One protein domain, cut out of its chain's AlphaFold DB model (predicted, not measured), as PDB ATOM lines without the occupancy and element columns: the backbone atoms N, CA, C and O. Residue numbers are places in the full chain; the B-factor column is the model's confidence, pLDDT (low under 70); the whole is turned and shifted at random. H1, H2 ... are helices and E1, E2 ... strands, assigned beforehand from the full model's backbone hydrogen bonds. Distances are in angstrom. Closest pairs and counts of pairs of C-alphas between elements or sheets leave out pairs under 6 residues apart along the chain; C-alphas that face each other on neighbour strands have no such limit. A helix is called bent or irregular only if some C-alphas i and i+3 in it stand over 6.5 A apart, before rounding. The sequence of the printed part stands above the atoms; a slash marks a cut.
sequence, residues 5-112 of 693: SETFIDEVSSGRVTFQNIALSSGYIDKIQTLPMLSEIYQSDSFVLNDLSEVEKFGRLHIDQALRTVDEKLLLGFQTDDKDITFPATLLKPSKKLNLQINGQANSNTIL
ATOM      1  N   SER A   5     167.947 194.156 143.369       55.72
ATOM      2  CA  SER A   5     166.607 193.564 143.392       55.72
ATOM      3  C   SER A   5     166.544 192.230 142.643       55.72
ATOM      4  O   SER A   5     166.020 191.256 143.177       55.72
ATOM      5  N   GLU A   6     167.132 192.150 141.446       58.06
ATOM      6  CA  GLU A   6     167.219 190.898 140.683       58.06
ATOM      7  C   GLU A   6     168.036 189.846 141.429       58.06
ATOM      8  O   GLU A   6     167.625 188.694 141.523       58.06
ATOM      9  N   THR A   7     169.174 190.249 141.998       71.31
ATOM     10  CA  THR A   7     170.053 189.348 142.755       71.31
ATOM     11  C   THR A   7     169.331 188.796 143.983       71.31
ATOM     12  O   THR A   7     169.375 187.595 144.230       71.31
ATOM     13  N   PHE A   8     168.589 189.644 144.702       71.31
ATOM     14  CA  PHE A   8     167.784 189.234 145.849       71.31
ATOM     15  C   PHE A   8     166.668 188.251 145.466       71.31
ATOM     16  O   PHE A   8     166.504 187.223 146.122       71.31
ATOM     17  N   ILE A   9     165.918 188.513 144.391       68.38
ATOM     18  CA  ILE A   9     164.867 187.599 143.913       68.38
ATOM     19  C   ILE A   9     165.469 186.250 143.494       68.38
ATOM     20  O   ILE A   9     164.920 185.200 143.836       68.38
ATOM     21  N   ASP A  10     166.608 186.257 142.801       70.12
ATOM     22  CA  ASP A  10     167.310 185.050 142.343       70.12
ATOM     23  C   ASP A  10     167.817 184.218 143.540       70.12
ATOM     24  O   ASP A  10     167.639 183.001 143.606       70.12
ATOM     25  N   GLU A  11     168.375 184.868 144.562       75.00
ATOM     26  CA  GLU A  11     168.836 184.227 145.799       75.00
ATOM     27  C   GLU A  11     167.695 183.631 146.642       75.00
ATOM     28  O   GLU A  11     167.822 182.514 147.157       75.00
ATOM     29  N   VAL A  12     166.562 184.335 146.748       73.12
ATOM     30  CA  VAL A  12     165.373 183.861 147.475       73.12
ATOM     31  C   VAL A  12     164.683 182.716 146.727       73.12
ATOM     32  O   VAL A  12     164.376 181.687 147.330       73.12
ATOM     33  N   SER A  13     164.471 182.853 145.416       69.25
ATOM     34  CA  SER A  13     163.803 181.837 144.583       69.25
ATOM     35  C   SER A  13     164.626 180.558 144.414       69.25
ATOM     36  O   SER A  13     164.061 179.467 144.358       69.25
ATOM     37  N   SER A  14     165.957 180.667 144.410       77.81
ATOM     38  CA  SER A  14     166.858 179.508 144.382       77.81
ATOM     39  C   SER A  14     167.074 178.855 145.753       77.81
ATOM     40  O   SER A  14     167.843 177.900 145.860       77.81
ATOM     41  N   GLY A  15     166.403 179.348 146.802       71.94
ATOM     42  CA  GLY A  15     166.462 178.779 148.150       71.94
ATOM     43  C   GLY A  15     167.821 178.938 148.836       71.94
ATOM     44  O   GLY A  15     168.110 178.215 149.790       71.94
ATOM     45  N   ARG A  16     168.671 179.862 148.365       77.00
ATOM     46  CA  ARG A  16     170.014 180.107 148.925       77.00
ATOM     47  C   ARG A  16     169.993 180.979 150.180       77.00
ATOM     48  O   ARG A  16     171.023 181.123 150.833       77.00
ATOM     49  N   VAL A  17     168.832 181.536 150.529       72.75
ATOM     50  CA  VAL A  17     168.644 182.429 151.676       72.75
ATOM     51  C   VAL A  17     167.569 181.869 152.599       72.75
ATOM     52  O   VAL A  17     166.469 181.534 152.167       72.75
ATOM     53  N   THR A  18     167.879 181.782 153.893       69.62
ATOM     54  CA  THR A  18     166.943 181.352 154.941       69.62
ATOM     55  C   THR A  18     166.611 182.510 155.869       69.62
ATOM     56  O   THR A  18     167.518 183.134 156.422       69.62
ATOM     57  N   PHE A  19     165.324 182.751 156.111       73.06
ATOM     58  CA  PHE A  19     164.854 183.787 157.032       73.06
ATOM     59  C   PHE A  19     164.204 183.149 158.258       73.06
ATOM     60  O   PHE A  19     163.355 182.271 158.125       73.06
ATOM     61  N   GLN A  20     164.585 183.596 159.458       68.12
ATOM     62  CA  GLN A  20     164.017 183.070 160.707       68.12
ATOM     63  C   GLN A  20     162.580 183.545 160.954       68.12
ATOM     64  O   GLN A  20     161.802 182.810 161.548       68.12
ATOM     65  N   ASN A  21     162.221 184.746 160.485       67.50
ATOM     66  CA  ASN A  21     160.905 185.351 160.689       67.50
ATOM     67  C   ASN A  21     160.474 186.099 159.420       67.50
ATOM     68  O   ASN A  21     160.969 187.193 159.154       67.50
ATOM     69  N   ILE A  22     159.551 185.526 158.645       71.19
ATOM     70  CA  ILE A  22     158.904 186.211 157.516       71.19
ATOM     71  C   ILE A  22     157.508 186.636 157.969       71.19
ATOM     72  O   ILE A  22     156.659 185.792 158.250       71.19
ATOM     73  N   ALA A  23     157.270 187.944 158.036       69.50
ATOM     74  CA  ALA A  23     155.938 188.495 158.245       69.50
ATOM     75  C   ALA A  23     155.312 188.815 156.882       69.50
ATOM     76  O   ALA A  23     155.866 189.589 156.104       69.50
ATOM     77  N   LEU A  24     154.159 188.216 156.590       68.00
ATOM     78  CA  LEU A  24     153.411 188.478 155.363       68.00
ATOM     79  C   LEU A  24     152.362 189.561 155.622       68.00
ATOM     80  O   LEU A  24     151.613 189.495 156.596       68.00
ATOM     81  N   SER A  25     152.298 190.557 154.738       68.25
ATOM     82  CA  SER A  25     151.247 191.581 154.776       68.25
ATOM     83  C   SER A  25     149.865 190.971 154.509       68.25
ATOM     84  O   SER A  25     149.750 189.979 153.786       68.25
ATOM     85  N   SER A  26     148.803 191.600 155.013       64.50
ATOM     86  CA  SER A  26     147.414 191.142 154.842       64.50
ATOM     87  C   SER A  26     146.975 190.989 153.377       64.50
ATOM     88  O   SER A  26     146.164 190.118 153.077       64.50
ATOM     89  N   GLY A  27     147.545 191.766 152.451       64.44
ATOM     90  CA  GLY A  27     147.241 191.696 151.015       64.44
ATOM     91  C   GLY A  27     147.867 190.511 150.264       64.44
ATOM     92  O   GLY A  27     147.645 190.366 149.065       64.44
ATOM     93  N   TYR A  28     148.664 189.665 150.925       72.50
ATOM     94  CA  TYR A  28     149.319 188.520 150.280       72.50
ATOM     95  C   TYR A  28     148.345 187.382 149.933       72.50
ATOM     96  O   TYR A  28     148.573 186.665 148.963       72.50
ATOM     97  N   ILE A  29     147.240 187.237 150.674       72.88
ATOM     98  CA  ILE A  29     146.238 186.186 150.421       72.88
ATOM     99  C   ILE A  29     145.619 186.359 149.030       72.88
ATOM    100  O   ILE A  29     145.569 185.399 148.264       72.88
ATOM    101  N   ASP A  30     145.229 187.585 148.675       72.62
ATOM    102  CA  ASP A  30     144.663 187.890 147.357       72.62
ATOM    103  C   ASP A  30     145.679 187.621 146.236       72.62
ATOM    104  O   ASP A  30     145.313 187.109 145.182       72.62
ATOM    105  N   LYS A  31     146.970 187.887 146.486       75.19
ATOM    106  CA  LYS A  31     148.059 187.612 145.535       75.19
ATOM    107  C   LYS A  31     148.333 186.117 145.355       75.19
ATOM    108  O   LYS A  31     148.569 185.685 144.233       75.19
ATOM    109  N   ILE A  32     148.271 185.308 146.419       78.75
ATOM    110  CA  ILE A  32     148.342 183.840 146.288       78.75
ATOM    111  C   ILE A  32     147.184 183.341 145.429       78.75
ATOM    112  O   ILE A  32     147.389 182.496 144.562       78.75
ATOM    113  N   GLN A  33     145.969 183.838 145.676       78.00
ATOM    114  CA  GLN A  33     144.771 183.376 144.973       78.00
ATOM    115  C   GLN A  33     144.830 183.634 143.466       78.00
ATOM    116  O   GLN A  33     144.186 182.911 142.710       78.00
ATOM    117  N   THR A  34     145.609 184.625 143.027       81.50
ATOM    118  CA  THR A  34     145.806 184.933 141.610       81.50
ATOM    119  C   THR A  34     146.932 184.141 140.946       81.50
ATOM    120  O   THR A  34     146.943 184.043 139.725       81.50
ATOM    121  N   LEU A  35     147.867 183.546 141.701       80.56
ATOM    122  CA  LEU A  35     148.990 182.788 141.120       80.56
ATOM    123  C   LEU A  35     148.555 181.639 140.191       80.56
ATOM    124  O   LEU A  35     149.169 181.500 139.135       80.56
ATOM    125  N   PRO A  36     147.507 180.845 140.501       85.12
ATOM    126  CA  PRO A  36     147.026 179.808 139.588       85.12
ATOM    127  C   PRO A  36     146.514 180.353 138.251       85.12
ATOM    128  O   PRO A  36     146.518 179.622 137.268       85.12
ATOM    129  N   MET A  37     146.083 181.619 138.217       81.31
ATOM    130  CA  MET A  37     145.548 182.291 137.028       81.31
ATOM    131  C   MET A  37     146.639 182.996 136.213       81.31
ATOM    132  O   MET A  37     146.370 183.484 135.124       81.31
ATOM    133  N   LEU A  38     147.883 183.060 136.705       82.94
ATOM    134  CA  LEU A  38     148.970 183.807 136.059       82.94
ATOM    135  C   LEU A  38     149.239 183.353 134.617       82.94
ATOM    136  O   LEU A  38     149.662 184.155 133.793       82.94
ATOM    137  N   SER A  39     148.966 182.084 134.298       81.62
ATOM    138  CA  SER A  39     149.100 181.565 132.935       81.62
ATOM    139  C   SER A  39     148.157 182.226 131.926       81.62
ATOM    140  O   SER A  39     148.465 182.221 130.739       81.62
ATOM    141  N   GLU A  40     147.036 182.794 132.378       83.94
ATOM    142  CA  GLU A  40     146.039 183.454 131.523       83.94
ATOM    143  C   GLU A  40     146.589 184.740 130.886       83.94
ATOM    144  O   GLU A  40     146.178 185.100 129.792       83.94
ATOM    145  N   ILE A  41     147.594 185.385 131.493       81.00
ATOM    146  CA  ILE A  41     148.240 186.588 130.930       81.00
ATOM    147  C   ILE A  41     149.008 186.296 129.631       81.00
ATOM    148  O   ILE A  41     149.234 187.200 128.832       81.00
ATOM    149  N   TYR A  42     149.402 185.042 129.389       81.88
ATOM    150  CA  TYR A  42     150.083 184.656 128.148       81.88
ATOM    151  C   TYR A  42     149.118 184.347 126.996       81.88
ATOM    152  O   TYR A  42     149.558 183.894 125.940       81.88
ATOM    153  N   GLN A  43     147.813 184.534 127.193       83.62
ATOM    154  CA  GLN A  43     146.818 184.324 126.150       83.62
ATOM    155  C   GLN A  43     146.686 185.581 125.282       83.62
ATOM    156  O   GLN A  43     146.704 186.703 125.781       83.62
ATOM    157  N   SER A  44     146.548 185.393 123.970       79.50
ATOM    158  CA  SER A  44     146.439 186.472 122.980       79.50
ATOM    159  C   SER A  44     145.134 187.264 123.063       79.50
ATOM    160  O   SER A  44     144.973 188.256 122.364       79.50
ATOM    161  N   ASP A  45     144.178 186.797 123.859       76.19
ATOM    162  CA  ASP A  45     142.941 187.504 124.156       76.19
ATOM    163  C   ASP A  45     143.132 188.527 125.296       76.19
ATOM    164  O   ASP A  45     142.317 189.431 125.451       76.19
ATOM    165  N   SER A  46     144.241 188.461 126.046       80.81
ATOM    166  CA  SER A  46     144.605 189.470 127.043       80.81
ATOM    167  C   SER A  46     144.801 190.859 126.423       80.81
ATOM    168  O   SER A  46     145.126 191.018 125.248       80.81
ATOM    169  N   PHE A  47     144.630 191.888 127.249       77.00
ATOM    170  CA  PHE A  47     144.720 193.284 126.841       77.00
ATOM    171  C   PHE A  47     145.972 193.951 127.404       77.00
ATOM    172  O   PHE A  47     146.282 193.802 128.590       77.00
ATOM    173  N   VAL A  48     146.646 194.730 126.556       75.94
ATOM    174  CA  VAL A  48     147.736 195.631 126.947       75.94
ATOM    175  C   VAL A  48     147.162 197.016 127.227       75.94
ATOM    176  O   VAL A  48     146.418 197.558 126.410       75.94
ATOM    177  N   LEU A  49     147.531 197.584 128.373       74.75
ATOM    178  CA  LEU A  49     147.168 198.930 128.798       74.75
ATOM    179  C   LEU A  49     148.439 199.781 128.877       74.75
ATOM    180  O   LEU A  49     149.291 199.527 129.730       74.75
ATOM    181  N   ASN A  50     148.538 200.774 127.989       65.31
ATOM    182  CA  ASN A  50     149.726 201.622 127.833       65.31
ATOM    183  C   ASN A  50     149.547 203.056 128.351       65.31
ATOM    184  O   ASN A  50     150.540 203.725 128.603       65.31
ATOM    185  N   ASP A  51     148.309 203.528 128.520       66.06
ATOM    186  CA  ASP A  51     148.019 204.819 129.152       66.06
ATOM    187  C   ASP A  51     147.193 204.594 130.417       66.06
ATOM    188  O   ASP A  51     146.002 204.289 130.361       66.06
ATOM    189  N   LEU A  52     147.856 204.723 131.564       71.75
ATOM    190  CA  LEU A  52     147.292 204.506 132.896       71.75
ATOM    191  C   LEU A  52     147.212 205.803 133.715       71.75
ATOM    192  O   LEU A  52     146.915 205.760 134.912       71.75
ATOM    193  N   SER A  53     147.472 206.950 133.076       68.56
ATOM    194  CA  SER A  53     147.649 208.252 133.732       68.56
ATOM    195  C   SER A  53     146.410 208.711 134.513       68.56
ATOM    196  O   SER A  53     146.529 209.294 135.592       68.56
ATOM    197  N   GLU A  54     145.213 208.369 134.033       69.62
ATOM    198  CA  GLU A  54     143.941 208.737 134.668       69.62
ATOM    199  C   GLU A  54     143.512 207.782 135.798       69.62
ATOM    200  O   GLU A  54     142.569 208.059 136.550       69.62
ATOM    201  N   VAL A  55     144.197 206.646 135.972       79.25
ATOM    202  CA  VAL A  55     143.867 205.669 137.015       79.25
ATOM    203  C   VAL A  55     144.680 205.965 138.270       79.25
ATOM    204  O   VAL A  55     145.804 205.498 138.452       79.25
ATOM    205  N   GLU A  56     144.053 206.667 139.214       80.19
ATOM    206  CA  GLU A  56     144.661 207.104 140.484       80.19
ATOM    207  C   GLU A  56     145.443 205.995 141.222       80.19
ATOM    208  O   GLU A  56     146.492 206.235 141.825       80.19
ATOM    209  N   LYS A  57     144.950 204.749 141.181       80.00
ATOM    210  CA  LYS A  57     145.611 203.613 141.841       80.00
ATOM    211  C   LYS A  57     146.967 203.269 141.211       80.00
ATOM    212  O   LYS A  57     147.843 202.815 141.942       80.00
ATOM    213  N   PHE A  58     147.139 203.465 139.907       81.75
ATOM    214  CA  PHE A  58     148.381 203.166 139.193       81.75
ATOM    215  C   PHE A  58     149.416 204.276 139.354       81.75
ATOM    216  O   PHE A  58     150.571 203.954 139.611       81.75
ATOM    217  N   GLY A  59     148.993 205.544 139.416       75.75
ATOM    218  CA  GLY A  59     149.880 206.645 139.815       75.75
ATOM    219  C   GLY A  59     150.494 206.445 141.208       75.75
ATOM    220  O   GLY A  59     151.684 206.658 141.406       75.75
ATOM    221  N   ARG A  60     149.719 205.929 142.175       76.75
ATOM    222  CA  ARG A  60     150.228 205.600 143.526       76.75
ATOM    223  C   ARG A  60     151.166 204.393 143.572       76.75
ATOM    224  O   ARG A  60     151.908 204.244 144.538       76.75
ATOM    225  N   LEU A  61     151.056 203.486 142.604       75.69
ATOM    226  CA  LEU A  61     151.860 202.267 142.529       75.69
ATOM    227  C   LEU A  61     153.040 202.410 141.563       75.69
ATOM    228  O   LEU A  61     153.787 201.446 141.435       75.69
ATOM    229  N   HIS A  62     153.199 203.575 140.923       77.19
ATOM    230  CA  HIS A  62     154.164 203.822 139.854       77.19
ATOM    231  C   HIS A  62     154.086 202.721 138.793       77.19
ATOM    232  O   HIS A  62     155.032 201.973 138.645       77.19
ATOM    233  N   ILE A  63     152.925 202.499 138.176       81.00
ATOM    234  CA  ILE A  63     152.764 201.473 137.133       81.00
ATOM    235  C   ILE A  63     152.654 202.170 135.785       81.00
ATOM    236  O   ILE A  63     151.715 202.940 135.589       81.00
ATOM    237  N   ASP A  64     153.581 201.862 134.882       75.62
ATOM    238  CA  ASP A  64     153.685 202.496 133.564       75.62
ATOM    239  C   ASP A  64     152.834 201.760 132.525       75.62
ATOM    240  O   ASP A  64     152.186 202.373 131.682       75.62
ATOM    241  N   GLN A  65     152.784 200.426 132.622       81.44
ATOM    242  CA  GLN A  65     152.028 199.553 131.722       81.44
ATOM    243  C   GLN A  65     151.372 198.408 132.494       81.44
ATOM    244  O   GLN A  65     151.839 198.007 133.565       81.44
ATOM    245  N   ALA A  66     150.295 197.835 131.959       85.56
ATOM    246  CA  ALA A  66     149.659 196.666 132.559       85.56
ATOM    247  C   ALA A  66     149.123 195.666 131.529       85.56
ATOM    248  O   ALA A  66     148.583 196.042 130.494       85.56
ATOM    249  N   LEU A  67     149.209 194.378 131.869       86.50
ATOM    250  CA  LEU A  67     148.530 193.286 131.176       86.50
ATOM    251  C   LEU A  67     147.306 192.853 131.975       86.50
ATOM    252  O   LEU A  67     147.393 192.631 133.187       86.50
ATOM    253  N   ARG A  68     146.169 192.699 131.302       86.81
ATOM    254  CA  ARG A  68     144.902 192.305 131.925       86.81
ATOM    255  C   ARG A  68     144.261 191.143 131.181       86.81
ATOM    256  O   ARG A  68     144.205 191.153 129.957       86.81
ATOM    257  N   THR A  69     143.729 190.179 131.926       86.06
ATOM    258  CA  THR A  69     142.990 189.050 131.344       86.06
ATOM    259  C   THR A  69     141.606 189.475 130.857       86.06
ATOM    260  O   THR A  69     140.990 190.386 131.420       86.06
ATOM    261  N   VAL A  70     141.081 188.777 129.846       80.94
ATOM    262  CA  VAL A  70     139.744 189.038 129.272       80.94
ATOM    263  C   VAL A  70     138.633 188.975 130.300       80.94
ATOM    264  O   VAL A  70     137.708 189.780 130.282       80.94
ATOM    265  N   ASP A  71     138.713 188.011 131.212       82.38
ATOM    266  CA  ASP A  71     137.694 187.806 132.235       82.38
ATOM    267  C   ASP A  71     137.726 188.872 133.345       82.38
ATOM    268  O   ASP A  71     136.941 188.815 134.296       82.38
ATOM    269  N   GLU A  72     138.640 189.838 133.210       85.25
ATOM    270  CA  GLU A  72     138.876 190.967 134.092       85.25
ATOM    271  C   GLU A  72     139.253 190.585 135.530       85.25
ATOM    272  O   GLU A  72     139.165 191.421 136.443       85.25
ATOM    273  N   LYS A  73     139.639 189.328 135.766       84.88
ATOM    274  CA  LYS A  73     139.951 188.831 137.109       84.88
ATOM    275  C   LYS A  73     141.415 188.996 137.478       84.88
ATOM    276  O   LYS A  73     141.724 188.921 138.670       84.88
ATOM    277  N   LEU A  74     142.292 189.254 136.512       88.06
ATOM    278  CA  LEU A  74     143.724 189.361 136.743       88.06
ATOM    279  C   LEU A  74     144.329 190.574 136.040       88.06
ATOM    280  O   LEU A  74     144.003 190.879 134.895       88.06
ATOM    281  N   LEU A  75     145.230 191.255 136.748       88.25
ATOM    282  CA  LEU A  75     146.033 192.346 136.217       88.25
ATOM    283  C   LEU A  75     147.474 192.237 136.724       88.25
ATOM    284  O   LEU A  75     147.713 192.113 137.930       88.25
ATOM    285  N   LEU A  76     148.421 192.305 135.793       88.94
ATOM    286  CA  LEU A  76     149.857 192.365 136.035       88.94
ATOM    287  C   LEU A  76     150.364 193.745 135.620       88.94
ATOM    288  O   LEU A  76     150.307 194.096 134.449       88.94
ATOM    289  N   GLY A  77     150.821 194.529 136.590       87.88
ATOM    290  CA  GLY A  77     151.404 195.848 136.371       87.88
ATOM    291  C   GLY A  77     152.923 195.786 136.260       87.88
ATOM    292  O   GLY A  77     153.575 195.033 136.995       87.88
ATOM    293  N   PHE A  78     153.462 196.616 135.379       85.94
ATOM    294  CA  PHE A  78     154.876 196.744 135.069       85.94
ATOM    295  C   PHE A  78     155.416 198.114 135.480       85.94
ATOM    296  O   PHE A  78     154.690 199.109 135.470       85.94
ATOM    297  N   GLN A  79     156.691 198.119 135.849       80.88
ATOM    298  CA  GLN A  79     157.493 199.310 136.099       80.88
ATOM    299  C   GLN A  79     158.648 199.346 135.120       80.88
ATOM    300  O   GLN A  79     159.252 198.303 134.870       80.88
ATOM    301  N   THR A  80     158.971 200.534 134.636       77.12
ATOM    302  CA  THR A  80     160.159 200.815 133.839       77.12
ATOM    303  C   THR A  80     161.128 201.641 134.680       77.12
ATOM    304  O   THR A  80     160.733 202.621 135.312       77.12
ATOM    305  N   ASP A  81     162.389 201.211 134.764       74.06
ATOM    306  CA  ASP A  81     163.427 201.980 135.460       74.06
ATOM    307  C   ASP A  81     164.063 203.061 134.568       74.06
ATOM    308  O   ASP A  81     163.805 203.140 133.370       74.06
ATOM    309  N   ASP A  82     164.955 203.870 135.148       65.94
ATOM    310  CA  ASP A  82     165.686 204.947 134.454       65.94
ATOM    311  C   ASP A  82     166.593 204.460 133.296       65.94
ATOM    312  O   ASP A  82     167.289 205.262 132.672       65.94
ATOM    313  N   LYS A  83     166.682 203.145 133.057       58.38
ATOM    314  CA  LYS A  83     167.445 202.529 131.961       58.38
ATOM    315  C   LYS A  83     166.534 201.868 130.927       58.38
ATOM    316  O   LYS A  83     167.020 201.032 130.164       58.38
ATOM    317  N   ASP A  84     165.250 202.212 130.939       60.94
ATOM    318  CA  ASP A  84     164.203 201.659 130.080       60.94
ATOM    319  C   ASP A  84     164.018 200.139 130.231       60.94
ATOM    320  O   ASP A  84     163.530 199.456 129.331       60.94
ATOM    321  N   ILE A  85     164.388 199.573 131.388       69.12
ATOM    322  CA  ILE A  85     164.178 198.152 131.668       69.12
ATOM    323  C   ILE A  85     162.813 197.980 132.330       69.12
ATOM    324  O   ILE A  85     162.614 198.355 133.486       69.12
ATOM    325  N   THR A  86     161.882 197.356 131.609       71.06
ATOM    326  CA  THR A  86     160.545 197.037 132.120       71.06
ATOM    327  C   THR A  86     160.521 195.694 132.852       71.06
ATOM    328  O   THR A  86     160.921 194.661 132.313       71.06
ATOM    329  N   PHE A  87     159.998 195.672 134.078       75.81
ATOM    330  CA  PHE A  87     159.871 194.461 134.891       75.81
ATOM    331  C   PHE A  87     158.504 194.368 135.591       75.81
ATOM    332  O   PHE A  87     157.868 195.384 135.887       75.81
ATOM    333  N   PRO A  88     158.009 193.146 135.873       82.25
ATOM    334  CA  PRO A  88     156.741 192.960 136.569       82.25
ATOM    335  C   PRO A  88     156.843 193.462 138.013       82.25
ATOM    336  O   PRO A  88     157.607 192.932 138.820       82.25
ATOM    337  N   ALA A  89     156.031 194.459 138.352       82.56
ATOM    338  CA  ALA A  89     156.059 195.119 139.654       82.56
ATOM    339  C   ALA A  89     154.962 194.604 140.595       82.56
ATOM    340  O   ALA A  89     155.164 194.477 141.806       82.56
ATOM    341  N   THR A  90     153.772 194.298 140.065       84.25
ATOM    342  CA  THR A  90     152.634 193.907 140.907       84.25
ATOM    343  C   THR A  90     151.638 193.004 140.193       84.25
ATOM    344  O   THR A  90     151.241 193.264 139.065       84.25
ATOM    345  N   LEU A  91     151.176 191.963 140.888       86.88
ATOM    346  CA  LEU A  91     150.059 191.116 140.469       86.88
ATOM    347  C   LEU A  91     148.868 191.395 141.383       86.88
ATOM    348  O   LEU A  91     149.021 191.396 142.612       86.88
ATOM    349  N   LEU A  92     147.693 191.646 140.809       85.19
ATOM    350  CA  LEU A  92     146.489 191.919 141.586       85.19
ATOM    351  C   LEU A  92     145.214 191.433 140.905       85.19
ATOM    352  O   LEU A  92     145.103 191.390 139.684       85.19
ATOM    353  N   LYS A  93     144.217 191.139 141.742       86.81
ATOM    354  CA  LYS A  93     142.827 190.968 141.335       86.81
ATOM    355  C   LYS A  93     142.134 192.333 141.355       86.81
ATOM    356  O   LYS A  93     142.008 192.922 142.438       86.81
ATOM    357  N   PRO A  94     141.709 192.879 140.207       85.62
ATOM    358  CA  PRO A  94     141.030 194.164 140.184       85.62
ATOM    359  C   PRO A  94     139.713 194.129 140.968       85.62
ATOM    360  O   PRO A  94     138.981 193.139 140.962       85.62
ATOM    361  N   SER A  95     139.386 195.226 141.655       84.94
ATOM    362  CA  SER A  95     138.053 195.388 142.242       84.94
ATOM    363  C   SER A  95     137.056 195.811 141.163       84.94
ATOM    364  O   SER A  95     137.442 196.400 140.158       84.94
ATOM    365  N   LYS A  96     135.752 195.616 141.402       83.81
ATOM    366  CA  LYS A  96     134.703 196.071 140.470       83.81
ATOM    367  C   LYS A  96     134.823 197.564 140.129       83.81
ATOM    368  O   LYS A  96     134.623 197.950 138.986       83.81
ATOM    369  N   LYS A  97     135.175 198.401 141.115       85.00
ATOM    370  CA  LYS A  97     135.401 199.841 140.913       85.00
ATOM    371  C   LYS A  97     136.613 200.099 140.014       85.00
ATOM    372  O   LYS A  97     136.528 200.941 139.133       85.00
ATOM    373  N   LEU A  98     137.706 199.371 140.232       83.62
ATOM    374  CA  LEU A  98     138.916 199.516 139.427       83.62
ATOM    375  C   LEU A  98     138.686 199.048 137.984       83.62
ATOM    376  O   LEU A  98     139.099 199.739 137.066       83.62
ATOM    377  N   ASN A  99     137.957 197.947 137.775       84.69
ATOM    378  CA  ASN A  99     137.578 197.502 136.430       84.69
ATOM    379  C   ASN A  99     136.757 198.557 135.684       84.69
ATOM    380  O   ASN A  99     137.017 198.798 134.515       84.69
ATOM    381  N   LEU A 100     135.821 199.234 136.357       80.56
ATOM    382  CA  LEU A 100     135.059 200.325 135.739       80.56
ATOM    383  C   LEU A 100     135.941 201.518 135.345       80.56
ATOM    384  O   LEU A 100     135.672 202.141 134.327       80.56
ATOM    385  N   GLN A 101     136.980 201.826 136.127       80.25
ATOM    386  CA  GLN A 101     137.937 202.886 135.795       80.25
ATOM    387  C   GLN A 101     138.818 202.496 134.604       80.25
ATOM    388  O   GLN A 101     138.989 203.294 133.694       80.25
ATOM    389  N   ILE A 102     139.317 201.257 134.578       78.31
ATOM    390  CA  ILE A 102     140.159 200.755 133.484       78.31
ATOM    391  C   ILE A 102     139.353 200.625 132.185       78.31
ATOM    392  O   ILE A 102     139.840 200.996 131.128       78.31
ATOM    393  N   ASN A 103     138.105 200.147 132.249       73.38
ATOM    394  CA  ASN A 103     137.236 200.003 131.071       73.38
ATOM    395  C   ASN A 103     136.856 201.353 130.436       73.38
ATOM    396  O   ASN A 103     136.382 201.372 129.304       73.38
ATOM    397  N   GLY A 104     137.016 202.462 131.166       63.03
ATOM    398  CA  GLY A 104     136.829 203.813 130.641       63.03
ATOM    399  C   GLY A 104     138.022 204.340 129.837       63.03
ATOM    400  O   GLY A 104     137.863 205.347 129.155       63.03
ATOM    401  N   GLN A 105     139.187 203.681 129.891       60.41
ATOM    402  CA  GLN A 105     140.378 204.084 129.142       60.41
ATOM    403  C   GLN A 105     140.402 203.407 127.764       60.41
ATOM    404  O   GLN A 105     140.284 202.189 127.648       60.41
ATOM    405  N   ALA A 106     140.515 204.215 126.709       47.78
ATOM    406  CA  ALA A 106     140.153 203.836 125.340       47.78
ATOM    407  C   ALA A 106     141.241 203.107 124.525       47.78
ATOM    408  O   ALA A 106     140.992 202.771 123.370       47.78
ATOM    409  N   ASN A 107     142.415 202.821 125.091       54.91
ATOM    410  CA  ASN A 107     143.547 202.296 124.320       54.91
ATOM    411  C   ASN A 107     143.879 200.850 124.705       54.91
ATOM    412  O   ASN A 107     144.890 200.580 125.353       54.91
ATOM    413  N   SER A 108     143.019 199.909 124.306       58.44
ATOM    414  CA  SER A 108     143.354 198.486 124.314       58.44
ATOM    415  C   SER A 108     144.022 198.109 122.992       58.44
ATOM    416  O   SER A 108     143.376 197.952 121.955       58.44
ATOM    417  N   ASN A 109     145.342 197.942 123.017       64.88
ATOM    418  CA  ASN A 109     146.034 197.372 121.868       64.88
ATOM    419  C   ASN A 109     145.695 195.881 121.782       64.88
ATOM    420  O   ASN A 109     145.823 195.141 122.761       64.88
ATOM    421  N   THR A 110     145.227 195.446 120.612       67.25
ATOM    422  CA  THR A 110     144.907 194.036 120.372       67.25
ATOM    423  C   THR A 110     146.202 193.243 120.248       67.25
ATOM    424  O   THR A 110     147.029 193.532 119.386       67.25
ATOM    425  N   ILE A 111     146.373 192.223 121.088       78.25
ATOM    426  CA  ILE A 111     147.515 191.313 120.994       78.25
ATOM    427  C   ILE A 111     147.283 190.378 119.804       78.25
ATOM    428  O   ILE A 111     146.279 189.670 119.754       78.25
ATOM    429  N   LEU A 112     148.205 190.373 118.836       82.38
ATOM    430  CA  LEU A 112     148.140 189.483 117.667       82.38
ATOM    431  C   LEU A 112     148.674 188.078 117.977       82.38
ATOM    432  O   LEU A 112     148.162 187.088 117.459       82.38
TER     433      LEU A 112
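AT A GLANCE: This is residues 5 to 112 of the 693 residues of an uncharacterized protein of Streptococcus sp. DD10 (UniProt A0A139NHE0). A five-stranded sheet has helix H2 across one face, and before H2 a loose arm reaches away, with residues 9 to 15, partly in H1, and residues 18 to 26 standing free. Small helices H3 and H4 lie off the sheet. The 108 printed residues, mixed in class, run H1 H2 E1 H3 E2 E3 E4 H4 E5; the sheet's order is E4 E3 E2 E1 E5, antiparallel from E4 to E1. It is only just compact, close to loose: radius of gyration of the C-alphas 15.3 A, spans 47 by 32 by 28 A.

IN THESE COORDINATES: Find E4, residues 86 to 92, 17.7 A, from C-alpha 86 at (160.545, 197.037, 132.120). Strand beside strand from E4, look for E3, residues 75 to 80, 16.6 A; then E2, 65 to 68, 10.2 A; then E1, 47 to 49, 6.5 A; and last E5, 108 to 110, 6.1 A. H2, 28 to 42, 22.5 A, begins at (149.319, 188.520, 150.280) and is irregular: C-alphas 36 and 39 are 7.2 A apart. H1 is 5 to 13, 12.1 A; H3 56 to 59, 5.3 A; H4 96 to 102, 10.0 A.

HOW THE PARTS SIT: E2, E3 and E4 form a meander, each strand the antiparallel neighbour of the one before; look at N 77 and O 90, 2.8 A, and N 76 and O 67, 2.8 A. E2 and E1 are antiparallel, with N 49 and O 66 2.8 A apart. E1 and E5 meet only at a point. H2 is on the sheet, height 6.5 A, across the strands at 83 degrees to E2 on the local plane; the closest C-alphas of H2 and E4, Lys 31 and Leu 92, are 6.1 A apart. H1 and H3 are not on the sheet; H4 only just is not, with 4 pairs of C-alphas within 10 A. In H1 and H4 every O i to N i+4 pair is within hydrogen-bond range; H2 has 5 of 11, with 10 of 12 O i to N i+3 pairs; H3 is too short.

THE WHOLE: The C-alphas farthest apart, Gln 20 and Ala 106, are 47.5 A apart. The printed part has no cut; the H1 to H2 link is long. Its mean pLDDT is 75.9, under 70 for instance at residues 23 to 27 and 104 to 110.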